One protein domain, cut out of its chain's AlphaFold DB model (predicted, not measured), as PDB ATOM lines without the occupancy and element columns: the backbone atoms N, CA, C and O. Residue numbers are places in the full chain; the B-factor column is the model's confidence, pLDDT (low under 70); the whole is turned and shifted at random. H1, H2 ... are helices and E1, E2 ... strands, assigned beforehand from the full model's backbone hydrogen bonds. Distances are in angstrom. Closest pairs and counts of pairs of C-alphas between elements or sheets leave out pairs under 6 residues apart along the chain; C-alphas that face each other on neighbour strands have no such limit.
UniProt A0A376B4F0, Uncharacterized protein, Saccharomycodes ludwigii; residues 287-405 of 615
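AT A GLANCE: This is residues 287 to 405 of the 615 residues of an uncharacterized protein of Saccharomycodes ludwigii (UniProt A0A376B4F0). Two long helices, H1 and H6, lie partly side by side and run opposite ways; H3 crosses H1, a small sheet with H2 standing up from it sits near the last part of H1, and residues 397 to 405 stick out. The printed part has 119 residues, with six named helices and three named strands in the order H1 E1 H2 H3 H4 E2 E3 H5 H6. The sheet, E1 E3 E2, is antiparallel, and the class is mostly helix. The whole is compact, radius of gyration of the C-alphas 15.2 A, yet elongated, spanning 52 by 32 by 25 A.

HOW THE PARTS SIT: H1, residues 287 to 311, touches H3, residues 334 to 350, about perpendicular at 82 degrees, through residues 294 to 297 alone; the closest C-alphas, Leu 294 and Tyr 343, are 6.4 A apart. With residues 291 to 302 alone H1 touches H6, residues 381 to 404, at a shallow tilt of 33 degrees, only just short of steep; closest C-alphas Lys 299 and Pro 381, 6.6 A. E3, residues 368 to 371, is antiparallel to E1, residues 319 to 321, N 320 to O 370 2.9 A, and forms a hairpin with E2, residues 359 to 361, N 360 to O 369 2.8 A. H2, residues 322 to 330, has 2 of 5 O i to N i+4 pairs and 2 of 6 O i to N i+3 pairs within hydrogen-bond range; H3 has 12 of 13 and H6 18 of 20 O i to N i+4 pairs, H1 every one. H4, residues 352 to 355, and H5, residues 376 to 379, are near each other.

IN THESE COORDINATES: H1 begins at C-alpha 287 (152.809, 182.310, 161.000) and spans 35.4 A, H3 24.8 A; H6 spans 35.2 A to C-alpha 404 (152.388, 201.180, 158.311).

THE WHOLE: The printed part has no cut and no long link. Mean pLDDT of the printed part is 75.8; 28 residues are under 70, among them 373 to 379.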
ATOM      1  N   PHE A 287     153.428 182.323 162.329       83.25
ATOM      2  CA  PHE A 287     152.809 182.310 161.000       83.25
ATOM      3  C   PHE A 287     153.394 181.212 160.108       83.25
ATOM      4  O   PHE A 287     152.639 180.540 159.404       83.25
ATOM      5  N   ALA A 288     154.707 180.971 160.158       84.62
ATOM      6  CA  ALA A 288     155.337 179.880 159.414       84.62
ATOM      7  C   ALA A 288     154.837 178.494 159.875       84.62
ATOM      8  O   ALA A 288     154.477 177.661 159.038       84.62
ATOM      9  N   ASP A 289     154.730 178.268 161.188       85.06
ATOM     10  CA  ASP A 289     154.149 177.052 161.771       85.06
ATOM     11  C   ASP A 289     152.674 176.886 161.353       85.06
ATOM     12  O   ASP A 289     152.266 175.798 160.936       85.06
ATOM     13  N   GLN A 290     151.871 177.958 161.408       85.50
ATOM     14  CA  GLN A 290     150.471 177.948 160.963       85.50
ATOM     15  C   GLN A 290     150.357 177.620 159.471       85.50
ATOM     16  O   GLN A 290     149.554 176.765 159.091       85.50
ATOM     17  N   LYS A 291     151.195 178.228 158.621       88.25
ATOM     18  CA  LYS A 291     151.273 177.928 157.185       88.25
ATOM     19  C   LYS A 291     151.551 176.450 156.956       88.25
ATOM     20  O   LYS A 291     150.861 175.803 156.169       88.25
ATOM     21  N   GLN A 292     152.542 175.898 157.657       87.75
ATOM     22  CA  GLN A 292     152.908 174.494 157.531       87.75
ATOM     23  C   GLN A 292     151.754 173.583 157.968       87.75
ATOM     24  O   GLN A 292     151.389 172.673 157.222       87.75
ATOM     25  N   GLN A 293     151.137 173.851 159.119       87.81
ATOM     26  CA  GLN A 293     150.004 173.080 159.636       87.81
ATOM     27  C   GLN A 293     148.805 173.105 158.681       87.81
ATOM     28  O   GLN A 293     148.285 172.043 158.332       87.81
ATOM     29  N   LEU A 294     148.420 174.284 158.187       87.81
ATOM     30  CA  LEU A 294     147.337 174.441 157.215       87.81
ATOM     31  C   LEU A 294     147.669 173.781 155.873       87.81
ATOM     32  O   LEU A 294     146.801 173.154 155.274       87.81
ATOM     33  N   SER A 295     148.924 173.834 155.421       87.38
ATOM     34  CA  SER A 295     149.351 173.169 154.183       87.38
ATOM     35  C   SER A 295     149.280 171.638 154.285       87.38
ATOM     36  O   SER A 295     148.853 170.967 153.343       87.38
ATOM     37  N   ILE A 296     149.655 171.069 155.440       87.06
ATOM     38  CA  ILE A 296     149.532 169.634 155.726       87.06
ATOM     39  C   ILE A 296     148.055 169.254 155.812       87.06
ATOM     40  O   ILE A 296     147.650 168.241 155.240       87.06
ATOM     41  N   PHE A 297     147.253 170.070 156.501       88.12
ATOM     42  CA  PHE A 297     145.816 169.866 156.606       88.12
ATOM     43  C   PHE A 297     145.142 169.888 155.231       88.12
ATOM     44  O   PHE A 297     144.446 168.933 154.913       88.12
ATOM     45  N   LEU A 298     145.424 170.883 154.383       87.12
ATOM     46  CA  LEU A 298     144.893 170.981 153.021       87.12
ATOM     47  C   LEU A 298     145.225 169.736 152.192       87.12
ATOM     48  O   LEU A 298     144.332 169.155 151.581       87.12
ATOM     49  N   LYS A 299     146.484 169.271 152.211       86.44
ATOM     50  CA  LYS A 299     146.888 168.047 151.493       86.44
ATOM     51  C   LYS A 299     146.096 166.823 151.954       86.44
ATOM     52  O   LYS A 299     145.622 166.051 151.122       86.44
ATOM     53  N   LYS A 300     145.962 166.637 153.272       86.19
ATOM     54  CA  LYS A 300     145.207 165.511 153.839       86.19
ATOM     55  C   LYS A 300     143.716 165.627 153.517       86.19
ATOM     56  O   LYS A 300     143.122 164.654 153.063       86.19
ATOM     57  N   LEU A 301     143.138 166.812 153.692       85.25
ATOM     58  CA  LEU A 301     141.734 167.103 153.424       85.25
ATOM     59  C   LEU A 301     141.393 166.822 151.962       85.25
ATOM     60  O   LEU A 301     140.454 166.088 151.686       85.25
ATOM     61  N   ASP A 302     142.207 167.311 151.029       83.25
ATOM     62  CA  ASP A 302     142.027 167.069 149.601       83.25
ATOM     63  C   ASP A 302     142.125 165.583 149.249       83.25
ATOM     64  O   ASP A 302     141.305 165.087 148.479       83.25
ATOM     65  N   SER A 303     143.075 164.851 149.844       82.88
ATOM     66  CA  SER A 303     143.189 163.403 149.632       82.88
ATOM     67  C   SER A 303     141.962 162.634 150.135       82.88
ATOM     68  O   SER A 303     141.499 161.714 149.463       82.88
ATOM     69  N   MET A 304     141.386 163.044 151.271       82.25
ATOM     70  CA  MET A 304     140.177 162.432 151.831       82.25
ATOM     71  C   MET A 304     138.927 162.802 151.033       82.25
ATOM     72  O   MET A 304     138.118 161.931 150.738       82.25
ATOM     73  N   LEU A 305     138.783 164.065 150.628       80.06
ATOM     74  CA  LEU A 305     137.680 164.525 149.780       80.06
ATOM     75  C   LEU A 305     137.703 163.830 148.410       80.06
ATOM     76  O   LEU A 305     136.655 163.445 147.897       80.06
ATOM     77  N   LEU A 306     138.892 163.626 147.828       78.81
ATOM     78  CA  LEU A 306     139.069 162.821 146.617       78.81
ATOM     79  C   LEU A 306     138.680 161.361 146.853       78.81
ATOM     80  O   LEU A 306     137.937 160.804 146.050       78.81
ATOM     81  N   PHE A 307     139.149 160.749 147.943       81.00
ATOM     82  CA  PHE A 307     138.791 159.373 148.291       81.00
ATOM     83  C   PHE A 307     137.273 159.201 148.403       81.00
ATOM     84  O   PHE A 307     136.705 158.321 147.761       81.00
ATOM     85  N   GLU A 308     136.608 160.086 149.143       78.00
ATOM     86  CA  GLU A 308     135.157 160.054 149.292       78.00
ATOM     87  C   GLU A 308     134.440 160.236 147.949       78.00
ATOM     88  O   GLU A 308     133.533 159.467 147.631       78.00
ATOM     89  N   LYS A 309     134.897 161.186 147.119       74.62
ATOM     90  CA  LYS A 309     134.382 161.415 145.760       74.62
ATOM     91  C   LYS A 309     134.487 160.175 144.871       74.62
ATOM     92  O   LYS A 309     133.585 159.930 144.079       74.62
ATOM     93  N   PHE A 310     135.577 159.413 144.964       73.69
ATOM     94  CA  PHE A 310     135.735 158.171 144.201       73.69
ATOM     95  C   PHE A 310     134.940 157.005 144.797       73.69
ATOM     96  O   PHE A 310     134.496 156.132 144.056       73.69
ATOM     97  N   SER A 311     134.750 156.986 146.117       74.00
ATOM     98  CA  SER A 311     134.015 155.921 146.807       74.00
ATOM     99  C   SER A 311     132.491 156.042 146.686       74.00
ATOM    100  O   SER A 311     131.781 155.042 146.767       74.00
ATOM    101  N   SER A 312     131.974 157.252 146.465       66.56
ATOM    102  CA  SER A 312     130.539 157.522 146.363       66.56
ATOM    103  C   SER A 312     130.053 157.342 144.923       66.56
ATOM    104  O   SER A 312     130.343 158.115 144.014       66.56
ATOM    105  N   THR A 313     129.286 156.278 144.702       56.84
ATOM    106  CA  THR A 313     128.803 155.841 143.383       56.84
ATOM    107  C   THR A 313     127.583 156.621 142.867       56.84
ATOM    108  O   THR A 313     127.177 156.445 141.716       56.84
ATOM    109  N   SER A 314     126.993 157.512 143.670       55.97
ATOM    110  CA  SER A 314     125.761 158.237 143.338       55.97
ATOM    111  C   SER A 314     126.023 159.669 142.854       55.97
ATOM    112  O   SER A 314     126.467 160.528 143.610       55.97
ATOM    113  N   LYS A 315     125.657 159.954 141.596       53.66
ATOM    114  CA  LYS A 315     125.764 161.271 140.924       53.66
ATOM    115  C   LYS A 315     124.822 162.364 141.467       53.66
ATOM    116  O   LYS A 315     124.798 163.466 140.924       53.66
ATOM    117  N   SER A 316     124.024 162.086 142.494       48.94
ATOM    118  CA  SER A 316     123.107 163.055 143.099       48.94
ATOM    119  C   SER A 316     123.744 163.644 144.357       48.94
ATOM    120  O   SER A 316     123.762 163.000 145.400       48.94
ATOM    121  N   SER A 317     124.294 164.851 144.223       55.66
ATOM    122  CA  SER A 317     124.890 165.672 145.284       55.66
ATOM    123  C   SER A 317     125.940 164.975 146.167       55.66
ATOM    124  O   SER A 317     125.620 164.474 147.241       55.66
ATOM    125  N   LEU A 318     127.218 165.029 145.767       66.50
ATOM    126  CA  LEU A 318     128.389 164.771 146.626       66.50
ATOM    127  C   LEU A 318     128.558 165.829 147.741       66.50
ATOM    128  O   LEU A 318     129.560 166.544 147.790       66.50
ATOM    129  N   LEU A 319     127.550 165.964 148.604       72.69
ATOM    130  CA  LEU A 319     127.624 166.722 149.849       72.69
ATOM    131  C   LEU A 319     128.255 165.827 150.911       72.69
ATOM    132  O   LEU A 319     127.677 164.812 151.299       72.69
ATOM    133  N   ILE A 320     129.438 166.206 151.379       74.19
ATOM    134  CA  ILE A 320     130.176 165.444 152.383       74.19
ATOM    135  C   ILE A 320     130.055 166.123 153.737       74.19
ATOM    136  O   ILE A 320     130.411 167.290 153.878       74.19
ATOM    137  N   ASN A 321     129.595 165.379 154.743       79.12
ATOM    138  CA  ASN A 321     129.571 165.850 156.122       79.12
ATOM    139  C   ASN A 321     130.967 165.745 156.749       79.12
ATOM    140  O   ASN A 321     131.409 164.663 157.125       79.12
ATOM    141  N   PHE A 322     131.650 166.882 156.884       80.19
ATOM    142  CA  PHE A 322     133.001 166.966 157.429       80.19
ATOM    143  C   PHE A 322     133.093 166.395 158.849       80.19
ATOM    144  O   PHE A 322     134.027 165.648 159.136       80.19
ATOM    145  N   ASN A 323     132.117 166.685 159.712       79.06
ATOM    146  CA  ASN A 323     132.133 166.244 161.108       79.06
ATOM    147  C   ASN A 323     131.961 164.730 161.247       79.06
ATOM    148  O   ASN A 323     132.578 164.121 162.115       79.06
ATOM    149  N   VAL A 324     131.141 164.117 160.390       77.31
ATOM    150  CA  VAL A 324     130.774 162.698 160.517       77.31
ATOM    151  C   VAL A 324     131.675 161.785 159.684       77.31
ATOM    152  O   VAL A 324     132.054 160.718 160.157       77.31
ATOM    153  N   SER A 325     132.044 162.162 158.455       75.81
ATOM    154  CA  SER A 325     132.797 161.265 157.562       75.81
ATOM    155  C   SER A 325     134.302 161.529 157.535       75.81
ATOM    156  O   SER A 325     135.085 160.595 157.355       75.81
ATOM    157  N   ILE A 326     134.724 162.782 157.725       78.19
ATOM    158  CA  ILE A 326     136.121 163.200 157.561       78.19
ATOM    159  C   ILE A 326     136.828 163.329 158.917       78.19
ATOM    160  O   ILE A 326     137.925 162.801 159.093       78.19
ATOM    161  N   LEU A 327     136.203 163.984 159.897       81.62
ATOM    162  CA  LEU A 327     136.796 164.256 161.209       81.62
ATOM    163  C   LEU A 327     137.225 162.985 161.969       81.62
ATOM    164  O   LEU A 327     138.362 162.958 162.447       81.62
ATOM    165  N   PRO A 328     136.434 161.888 162.001       81.56
ATOM    166  CA  PRO A 328     136.855 160.656 162.674       81.56
ATOM    167  C   PRO A 328     138.051 159.975 161.997       81.56
ATOM    168  O   PRO A 328     138.784 159.216 162.631       81.56
ATOM    169  N   LYS A 329     138.274 160.244 160.700       77.88
ATOM    170  CA  LYS A 329     139.449 159.756 159.957       77.88
ATOM    171  C   LYS A 329     140.696 160.586 160.245       77.88
ATOM    172  O   LYS A 329     141.807 160.082 160.086       77.88
ATOM    173  N   PHE A 330     140.531 161.842 160.659       71.81
ATOM    174  CA  PHE A 330     141.634 162.693 161.094       71.81
ATOM    175  C   PHE A 330     142.087 162.369 162.514       71.81
ATOM    176  O   PHE A 330     143.291 162.328 162.764       71.81
ATOM    177  N   THR A 331     141.146 162.162 163.435       75.25
ATOM    178  CA  THR A 331     141.437 162.084 164.871       75.25
ATOM    179  C   THR A 331     140.463 161.182 165.595       75.25
ATOM    180  O   THR A 331     139.267 161.217 165.327       75.25
ATOM    181  N   LYS A 332     140.967 160.467 166.601       67.69
ATOM    182  CA  LYS A 332     140.129 159.791 167.602       67.69
ATOM    183  C   LYS A 332     139.871 160.654 168.847       67.69
ATOM    184  O   LYS A 332     139.062 160.269 169.678       67.69
ATOM    185  N   ASN A 333     140.561 161.792 168.971       70.06
ATOM    186  CA  ASN A 333     140.534 162.666 170.141       70.06
ATOM    187  C   ASN A 333     139.734 163.949 169.873       70.06
ATOM    188  O   ASN A 333     140.046 164.685 168.934       70.06
ATOM    189  N   ASP A 334     138.804 164.291 170.766       63.03
ATOM    190  CA  ASP A 334     137.924 165.462 170.614       63.03
ATOM    191  C   ASP A 334     138.677 166.806 170.588       63.03
ATOM    192  O   ASP A 334     138.329 167.711 169.830       63.03
ATOM    193  N   LYS A 335     139.770 166.937 171.355       69.25
ATOM    194  CA  LYS A 335     140.609 168.157 171.364       69.25
ATOM    195  C   LYS A 335     141.317 168.397 170.027       69.25
ATOM    196  O   LYS A 335     141.534 169.539 169.618       69.25
ATOM    197  N   GLU A 336     141.701 167.327 169.338       72.88
ATOM    198  CA  GLU A 336     142.307 167.440 168.014       72.88
ATOM    199  C   GLU A 336     141.229 167.684 166.952       72.88
ATOM    200  O   GLU A 336     141.433 168.498 166.053       72.88
ATOM    201  N   ALA A 337     140.051 167.077 167.105       75.75
ATOM    202  CA  ALA A 337     138.892 167.336 166.259       75.75
ATOM    203  C   ALA A 337     138.507 168.829 166.245       75.75
ATOM    204  O   ALA A 337     138.369 169.417 165.169       75.75
ATOM    205  N   THR A 338     138.446 169.494 167.408       76.25
ATOM    206  CA  THR A 338     138.185 170.947 167.469       76.25
ATOM    207  C   THR A 338     139.228 171.764 166.705       76.25
ATOM    208  O   THR A 338     138.889 172.723 166.015       76.25
ATOM    209  N   LYS A 339     140.497 171.348 166.751       83.00
ATOM    210  CA  LYS A 339     141.600 172.016 166.049       83.00
ATOM    211  C   LYS A 339     141.458 171.914 164.526       83.00
ATOM    212  O   LYS A 339     141.702 172.891 163.825       83.00
ATOM    213  N   TYR A 340     141.004 170.772 164.007       83.44
ATOM    214  CA  TYR A 340     140.761 170.593 162.572       83.44
ATOM    215  C   TYR A 340     139.574 171.407 162.047       83.44
ATOM    216  O   TYR A 340     139.634 171.912 160.924       83.44
ATOM    217  N   VAL A 341     138.531 171.605 162.857       82.88
ATOM    218  CA  VAL A 341     137.425 172.517 162.518       82.88
ATOM    219  C   VAL A 341     137.919 173.966 162.427       82.88
ATOM    220  O   VAL A 341     137.585 174.669 161.472       82.88
ATOM    221  N   ILE A 342     138.763 174.403 163.369       82.62
ATOM    222  CA  ILE A 342     139.387 175.737 163.341       82.62
ATOM    223  C   ILE A 342     140.248 175.899 162.082       82.62
ATOM    224  O   ILE A 342     140.119 176.895 161.372       82.62
ATOM    225  N   TYR A 343     141.061 174.896 161.738       86.50
ATOM    226  CA  TYR A 343     141.870 174.917 160.518       86.50
ATOM    227  C   TYR A 343     141.041 175.034 159.243       86.50
ATOM    228  O   TYR A 343     141.418 175.784 158.344       86.50
ATOM    229  N   LEU A 344     139.901 174.344 159.161       84.81
ATOM    230  CA  LEU A 344     138.983 174.488 158.033       84.81
ATOM    231  C   LEU A 344     138.487 175.934 157.908       84.81
ATOM    232  O   LEU A 344     138.533 176.509 156.821       84.81
ATOM    233  N   LYS A 345     138.057 176.548 159.014       83.44
ATOM    234  CA  LYS A 345     137.587 177.940 159.015       83.44
ATOM    235  C   LYS A 345     138.695 178.936 158.674       83.44
ATOM    236  O   LYS A 345     138.443 179.870 157.923       83.44
ATOM    237  N   GLN A 346     139.911 178.750 159.182       85.94
ATOM    238  CA  GLN A 346     141.064 179.595 158.839       85.94
ATOM    239  C   GLN A 346     141.432 179.479 157.357       85.94
ATOM    240  O   GLN A 346     141.747 180.469 156.697       85.94
ATOM    241  N   LEU A 347     141.350 178.268 156.807       85.19
ATOM    242  CA  LEU A 347     141.609 178.017 155.398       85.19
ATOM    243  C   LEU A 347     140.566 178.693 154.501       85.19
ATOM    244  O   LEU A 347     140.929 179.304 153.497       85.19
ATOM    245  N   LEU A 348     139.291 178.634 154.891       83.56
ATOM    246  CA  LEU A 348     138.225 179.370 154.216       83.56
ATOM    247  C   LEU A 348     138.457 180.880 154.305       83.56
ATOM    248  O   LEU A 348     138.335 181.547 153.291       83.56
ATOM    249  N   TYR A 349     138.892 181.407 155.452       84.75
ATOM    250  CA  TYR A 349     139.159 182.839 155.614       84.75
ATOM    251  C   TYR A 349     140.219 183.344 154.625       84.75
ATOM    252  O   TYR A 349     140.021 184.362 153.962       84.75
ATOM    253  N   LEU A 350     141.324 182.606 154.488       82.81
ATOM    254  CA  LEU A 350     142.400 182.938 153.551       82.81
ATOM    255  C   LEU A 350     141.987 182.759 152.088       82.81
ATOM    256  O   LEU A 350     142.411 183.516 151.213       82.81
ATOM    257  N   TRP A 351     141.187 181.734 151.804       82.75
ATOM    258  CA  TRP A 351     140.787 181.390 150.452       82.75
ATOM    259  C   TRP A 351     139.322 180.917 150.443       82.75
ATOM    260  O   TRP A 351     139.002 179.736 150.429       82.75
ATOM    261  N   ASN A 352     138.390 181.872 150.394       76.88
ATOM    262  CA  ASN A 352     136.946 181.575 150.399       76.88
ATOM    263  C   ASN A 352     136.516 180.659 149.233       76.88
ATOM    264  O   ASN A 352     135.565 179.882 149.324       76.88
ATOM    265  N   GLU A 353     137.250 180.727 148.124       74.44
ATOM    266  CA  GLU A 353     136.963 179.999 146.890       74.44
ATOM    267  C   GLU A 353     137.589 178.596 146.832       74.44
ATOM    268  O   GLU A 353     137.422 177.919 145.820       74.44
ATOM    269  N   VAL A 354     138.256 178.114 147.896       76.06
ATOM    270  CA  VAL A 354     138.886 176.768 147.948       76.06
ATOM    271  C   VAL A 354     137.931 175.681 147.461       76.06
ATOM    272  O   VAL A 354     138.326 174.791 146.707       76.06
ATOM    273  N   TYR A 355     136.674 175.777 147.896       73.88
ATOM    274  CA  TYR A 355     135.586 174.861 147.562       73.88
ATOM    275  C   TYR A 355     134.430 175.601 146.870       73.88
ATOM    276  O   TYR A 355     133.269 175.284 147.099       73.88
ATOM    277  N   ASN A 356     134.723 176.633 146.064       67.69
ATOM    278  CA  ASN A 356     133.735 177.413 145.300       67.69
ATOM    279  C   ASN A 356     132.550 177.959 146.134       67.69
ATOM    280  O   ASN A 356     131.422 178.019 145.646       67.69
ATOM    281  N   ASN A 357     132.787 178.371 147.388       60.56
ATOM    282  CA  ASN A 357     131.747 178.799 148.342       60.56
ATOM    283  C   ASN A 357     130.667 177.741 148.641       60.56
ATOM    284  O   ASN A 357     129.572 178.092 149.083       60.56
ATOM    285  N   GLN A 358     130.957 176.461 148.408       69.62
ATOM    286  CA  GLN A 358     130.022 175.369 148.651       69.62
ATOM    287  C   GLN A 358     130.300 174.649 149.981       69.62
ATOM    288  O   GLN A 358     130.240 173.424 150.074       69.62
ATOM    289  N   VAL A 359     130.645 175.427 151.011       72.38
ATOM    290  CA  VAL A 359     130.711 174.954 152.397       72.38
ATOM    291  C   VAL A 359     129.514 175.521 153.145       72.38
ATOM    292  O   VAL A 359     129.311 176.737 153.164       72.38
ATOM    293  N   TYR A 360     128.730 174.639 153.749       76.75
ATOM    294  CA  TYR A 360     127.482 174.961 154.432       76.75
ATOM    295  C   TYR A 360     127.526 174.453 155.868       76.75
ATOM    296  O   TYR A 360     128.241 173.502 156.169       76.75
ATOM    297  N   ILE A 361     126.737 175.067 156.744       73.75
ATOM    298  CA  ILE A 361     126.392 174.483 158.041       73.75
ATOM    299  C   ILE A 361     124.963 173.956 157.935       73.75
ATOM    300  O   ILE A 361     124.083 174.672 157.454       73.75
ATOM    301  N   ASN A 362     124.745 172.716 158.365       73.81
ATOM    302  CA  ASN A 362     123.416 172.172 158.571       73.81
ATOM    303  C   ASN A 362     122.790 172.858 159.790       73.81
ATOM    304  O   ASN A 362     123.320 172.748 160.894       73.81
ATOM    305  N   ASP A 363     121.686 173.576 159.595       65.00
ATOM    306  CA  ASP A 363     121.064 174.375 160.656       65.00
ATOM    307  C   ASP A 363     120.499 173.504 161.798       65.00
ATOM    308  O   ASP A 363     120.456 173.964 162.939       65.00
ATOM    309  N   ASP A 364     120.153 172.243 161.513       61.78
ATOM    310  CA  ASP A 364     119.552 171.322 162.486       61.78
ATOM    311  C   ASP A 364     120.595 170.568 163.328       61.78
ATOM    312  O   ASP A 364     120.369 170.312 164.510       61.78
ATOM    313  N   THR A 365     121.745 170.213 162.742       65.50
ATOM    314  CA  THR A 365     122.797 169.427 163.426       65.50
ATOM    315  C   THR A 365     124.060 170.226 163.744       65.50
ATOM    316  O   THR A 365     124.915 169.752 164.485       65.50
ATOM    317  N   GLY A 366     124.205 171.436 163.198       70.06
ATOM    318  CA  GLY A 366     125.438 172.221 163.283       70.06
ATOM    319  C   GLY A 366     126.585 171.670 162.430       70.06
ATOM    320  O   GLY A 366     127.712 172.158 162.532       70.06
ATOM    321  N   ASP A 367     126.322 170.669 161.585       79.25
ATOM    322  CA  ASP A 367     127.365 169.982 160.829       79.25
ATOM    323  C   ASP A 367     127.879 170.766 159.633       79.25
ATOM    324  O   ASP A 367     127.108 171.364 158.886       79.25
ATOM    325  N   ILE A 368     129.188 170.698 159.398       81.44
ATOM    326  CA  ILE A 368     129.808 171.331 158.236       81.44
ATOM    327  C   ILE A 368     129.700 170.393 157.028       81.44
ATOM    328  O   ILE A 368     130.265 169.301 157.026       81.44
ATOM    329  N   LEU A 369     128.997 170.827 155.982       80.88
ATOM    330  CA  LEU A 369     128.834 170.116 154.715       80.88
ATOM    331  C   LEU A 369     129.703 170.756 153.628       80.88
ATOM    332  O   LEU A 369     129.663 171.972 153.446       80.88
ATOM    333  N   ILE A 370     130.452 169.950 152.878       81.25
ATOM    334  CA  ILE A 370     131.297 170.388 151.758       81.25
ATOM    335  C   ILE A 370     130.752 169.763 150.472       81.25
ATOM    336  O   ILE A 370     130.735 168.540 150.343       81.25
ATOM    337  N   ASP A 371     130.310 170.581 149.518       76.12
ATOM    338  CA  ASP A 371     129.918 170.113 148.184       76.12
ATOM    339  C   ASP A 371     131.142 170.046 147.258       76.12
ATOM    340  O   ASP A 371     131.898 171.006 147.099       76.12
ATOM    341  N   ILE A 372     131.332 168.886 146.637       71.19
ATOM    342  CA  ILE A 372     132.485 168.580 145.786       71.19
ATOM    343  C   ILE A 372     132.123 168.603 144.289       71.19
ATOM    344  O   ILE A 372     133.005 168.529 143.425       71.19
ATOM    345  N   ASN A 373     130.838 168.743 143.941       59.53
ATOM    346  CA  ASN A 373     130.361 168.603 142.559       59.53
ATOM    347  C   ASN A 373     130.902 169.689 141.613       59.53
ATOM    348  O   ASN A 373     131.039 169.434 140.417       59.53
ATOM    349  N   GLY A 374     131.260 170.873 142.128       55.72
ATOM    350  CA  GLY A 374     131.843 171.971 141.347       55.72
ATOM    351  C   GLY A 374     133.374 172.041 141.357       55.72
ATOM    352  O   GLY A 374     133.955 172.877 140.664       55.72
ATOM    353  N   VAL A 375     134.058 171.204 142.141       58.22
ATOM    354  CA  VAL A 375     135.496 171.361 142.397       58.22
ATOM    355  C   VAL A 375     136.307 170.565 141.367       58.22
ATOM    356  O   VAL A 375     136.897 169.524 141.659       58.22
ATOM    357  N   ALA A 376     136.344 171.067 140.128       50.06
ATOM    358  CA  ALA A 376     137.224 170.558 139.065       50.06
ATOM    359  C   ALA A 376     138.722 170.639 139.445       50.06
ATOM    360  O   ALA A 376     139.547 169.894 138.921       50.06
ATOM    361  N   ASN A 377     139.059 171.500 140.412       54.84
ATOM    362  CA  ASN A 377     140.427 171.804 140.831       54.84
ATOM    363  C   ASN A 377     141.014 170.840 141.880       54.84
ATOM    364  O   ASN A 377     142.213 170.910 142.140       54.84
ATOM    365  N   LEU A 378     140.226 169.925 142.468       61.12
ATOM    366  CA  LEU A 378     140.738 168.933 143.438       61.12
ATOM    367  C   LEU A 378     141.792 167.995 142.828       61.12
ATOM    368  O   LEU A 378     142.592 167.423 143.559       61.12
ATOM    369  N   SER A 379     141.819 167.857 141.501       60.75
ATOM    370  CA  SER A 379     142.660 166.896 140.782       60.75
ATOM    371  C   SER A 379     144.163 167.206 140.824       60.75
ATOM    372  O   SER A 379     144.961 166.313 140.553       60.75
ATOM    373  N   ASN A 380     144.581 168.439 141.161       73.12
ATOM    374  CA  ASN A 380     146.001 168.798 141.261       73.12
ATOM    375  C   ASN A 380     146.356 169.408 142.636       73.12
ATOM    376  O   ASN A 380     146.360 170.635 142.794       73.12
ATOM    377  N   PRO A 381     146.715 168.575 143.633       74.12
ATOM    378  CA  PRO A 381     147.043 169.045 144.979       74.12
ATOM    379  C   PRO A 381     148.302 169.925 145.016       74.12
ATOM    380  O   PRO A 381     148.414 170.794 145.875       74.12
ATOM    381  N   LYS A 382     149.245 169.754 144.073       79.62
ATOM    382  CA  LYS A 382     150.452 170.600 143.988       79.62
ATOM    383  C   LYS A 382     150.103 172.027 143.570       79.62
ATOM    384  O   LYS A 382     150.598 172.975 144.171       79.62
ATOM    385  N   PHE A 383     149.224 172.176 142.580       81.31
ATOM    386  CA  PHE A 383     148.768 173.486 142.114       81.31
ATOM    387  C   PHE A 383     147.953 174.223 143.183       81.31
ATOM    388  O   PHE A 383     148.179 175.402 143.437       81.31
ATOM    389  N   ARG A 384     147.066 173.514 143.892       80.81
ATOM    390  CA  ARG A 384     146.308 174.101 145.008       80.81
ATOM    391  C   ARG A 384     147.192 174.519 146.174       80.81
ATOM    392  O   ARG A 384     146.935 175.558 146.769       80.81
ATOM    393  N   LEU A 385     148.248 173.761 146.468       85.38
ATOM    394  CA  LEU A 385     149.244 174.163 147.459       85.38
ATOM    395  C   LEU A 385     149.964 175.455 147.050       85.38
ATOM    396  O   LEU A 385     150.212 176.304 147.899       85.38
ATOM    397  N   ALA A 386     150.292 175.607 145.764       85.62
ATOM    398  CA  ALA A 386     150.921 176.820 145.249       85.62
ATOM    399  C   ALA A 386     149.993 178.037 145.388       85.62
ATOM    400  O   ALA A 386     150.419 179.047 145.940       85.62
ATOM    401  N   ILE A 387     148.714 177.906 145.004       84.88
ATOM    402  CA  ILE A 387     147.708 178.967 145.197       84.88
ATOM    403  C   ILE A 387     147.534 179.290 146.683       84.88
ATOM    404  O   ILE A 387     147.492 180.457 147.060       84.88
ATOM    405  N   PHE A 388     147.447 178.272 147.543       88.38
ATOM    406  CA  PHE A 388     147.358 178.476 148.986       88.38
ATOM    407  C   PHE A 388     148.561 179.266 149.510       88.38
ATOM    408  O   PHE A 388     148.377 180.225 150.253       88.38
ATOM    409  N   ASN A 389     149.777 178.905 149.093       87.31
ATOM    410  CA  ASN A 389     150.985 179.626 149.479       87.31
ATOM    411  C   ASN A 389     150.939 181.084 149.007       87.31
ATOM    412  O   ASN A 389     151.230 181.964 149.804       87.31
ATOM    413  N   GLU A 390     150.525 181.347 147.768       87.62
ATOM    414  CA  GLU A 390     150.373 182.710 147.243       87.62
ATOM    415  C   GLU A 390     149.356 183.523 148.059       87.62
ATOM    416  O   GLU A 390     149.658 184.629 148.501       87.62
ATOM    417  N   LYS A 391     148.173 182.959 148.342       85.94
ATOM    418  CA  LYS A 391     147.142 183.617 149.164       85.94
ATOM    419  C   LYS A 391     147.611 183.878 150.593       85.94
ATOM    420  O   LYS A 391     147.289 184.925 151.152       85.94
ATOM    421  N   PHE A 392     148.377 182.956 151.169       86.94
ATOM    422  CA  PHE A 392     148.957 183.106 152.499       86.94
ATOM    423  C   PHE A 392     149.996 184.236 152.546       86.94
ATOM    424  O   PHE A 392     149.942 185.074 153.441       86.94
ATOM    425  N   GLU A 393     150.895 184.306 151.559       85.31
ATOM    426  CA  GLU A 393     151.863 185.408 151.441       85.31
ATOM    427  C   GLU A 393     151.156 186.751 151.210       85.31
ATOM    428  O   GLU A 393     151.489 187.746 151.850       85.31
ATOM    429  N   CYS A 394     150.118 186.788 150.363       85.50
ATOM    430  CA  CYS A 394     149.293 187.984 150.204       85.50
ATOM    431  C   CYS A 394     148.690 188.427 151.540       85.50
ATOM    432  O   CYS A 394     148.727 189.617 151.841       85.50
ATOM    433  N   PHE A 395     148.155 187.504 152.342       84.19
ATOM    434  CA  PHE A 395     147.602 187.829 153.656       84.19
ATOM    435  C   PHE A 395     148.655 188.444 154.586       84.19
ATOM    436  O   PHE A 395     148.388 189.495 155.167       84.19
ATOM    437  N   ILE A 396     149.856 187.858 154.673       81.44
ATOM    438  CA  ILE A 396     150.959 188.421 155.470       81.44
ATOM    439  C   ILE A 396     151.294 189.842 155.008       81.44
ATOM    440  O   ILE A 396     151.337 190.759 155.827       81.44
ATOM    441  N   ASN A 397     151.475 190.042 153.701       81.62
ATOM    442  CA  ASN A 397     151.832 191.345 153.141       81.62
ATOM    443  C   ASN A 397     150.756 192.399 153.436       81.62
ATOM    444  O   ASN A 397     151.083 193.512 153.833       81.62
ATOM    445  N   HIS A 398     149.469 192.048 153.330       80.88
ATOM    446  CA  HIS A 398     148.381 192.966 153.679       80.88
ATOM    447  C   HIS A 398     148.377 193.320 155.173       80.88
ATOM    448  O   HIS A 398     148.129 194.478 155.515       80.88
ATOM    449  N   GLN A 399     148.677 192.372 156.070       74.81
ATOM    450  CA  GLN A 399     148.760 192.651 157.510       74.81
ATOM    451  C   GLN A 399     149.925 193.595 157.833       74.81
ATOM    452  O   GLN A 399     149.755 194.550 158.589       74.81
ATOM    453  N   GLN A 400     151.084 193.382 157.202       70.38
ATOM    454  CA  GLN A 400     152.267 194.227 157.377       70.38
ATOM    455  C   GLN A 400     152.060 195.647 156.821       70.38
ATOM    456  O   GLN A 400     152.406 196.622 157.486       70.38
ATOM    457  N   SER A 401     151.441 195.792 155.644       66.62
ATOM    458  CA  SER A 401     151.137 197.107 155.057       66.62
ATOM    459  C   SER A 401     150.049 197.876 155.819       66.62
ATOM    460  O   SER A 401     150.128 199.097 155.926       66.62
ATOM    461  N   SER A 402     149.052 197.191 156.397       60.84
ATOM    462  CA  SER A 402     147.981 197.859 157.165       60.84
ATOM    463  C   SER A 402     148.499 198.526 158.447       60.84
ATOM    464  O   SER A 402     147.927 199.516 158.896       60.84
ATOM    465  N   GLN A 403     149.604 198.028 159.010       55.75
ATOM    466  CA  GLN A 403     150.228 198.592 160.210       55.75
ATOM    467  C   GLN A 403     151.081 199.838 159.919       55.75
ATOM    468  O   GLN A 403     151.213 200.700 160.784       55.75
ATOM    469  N   GLN A 404     151.606 199.994 158.698       51.09
ATOM    470  CA  GLN A 404     152.388 201.180 158.311       51.09
ATOM    471  C   GLN A 404     151.529 202.440 158.111       51.09
ATOM    472  O   GLN A 404     152.043 203.548 158.209       51.09
ATOM    473  N   HIS A 405     150.221 202.304 157.876       45.97
ATOM    474  CA  HIS A 405     149.315 203.446 157.688       45.97
ATOM    475  C   HIS A 405     148.644 203.952 158.979       45.97
ATOM    476  O   HIS A 405     147.879 204.912 158.929       45.97
TER     477      HIS A 405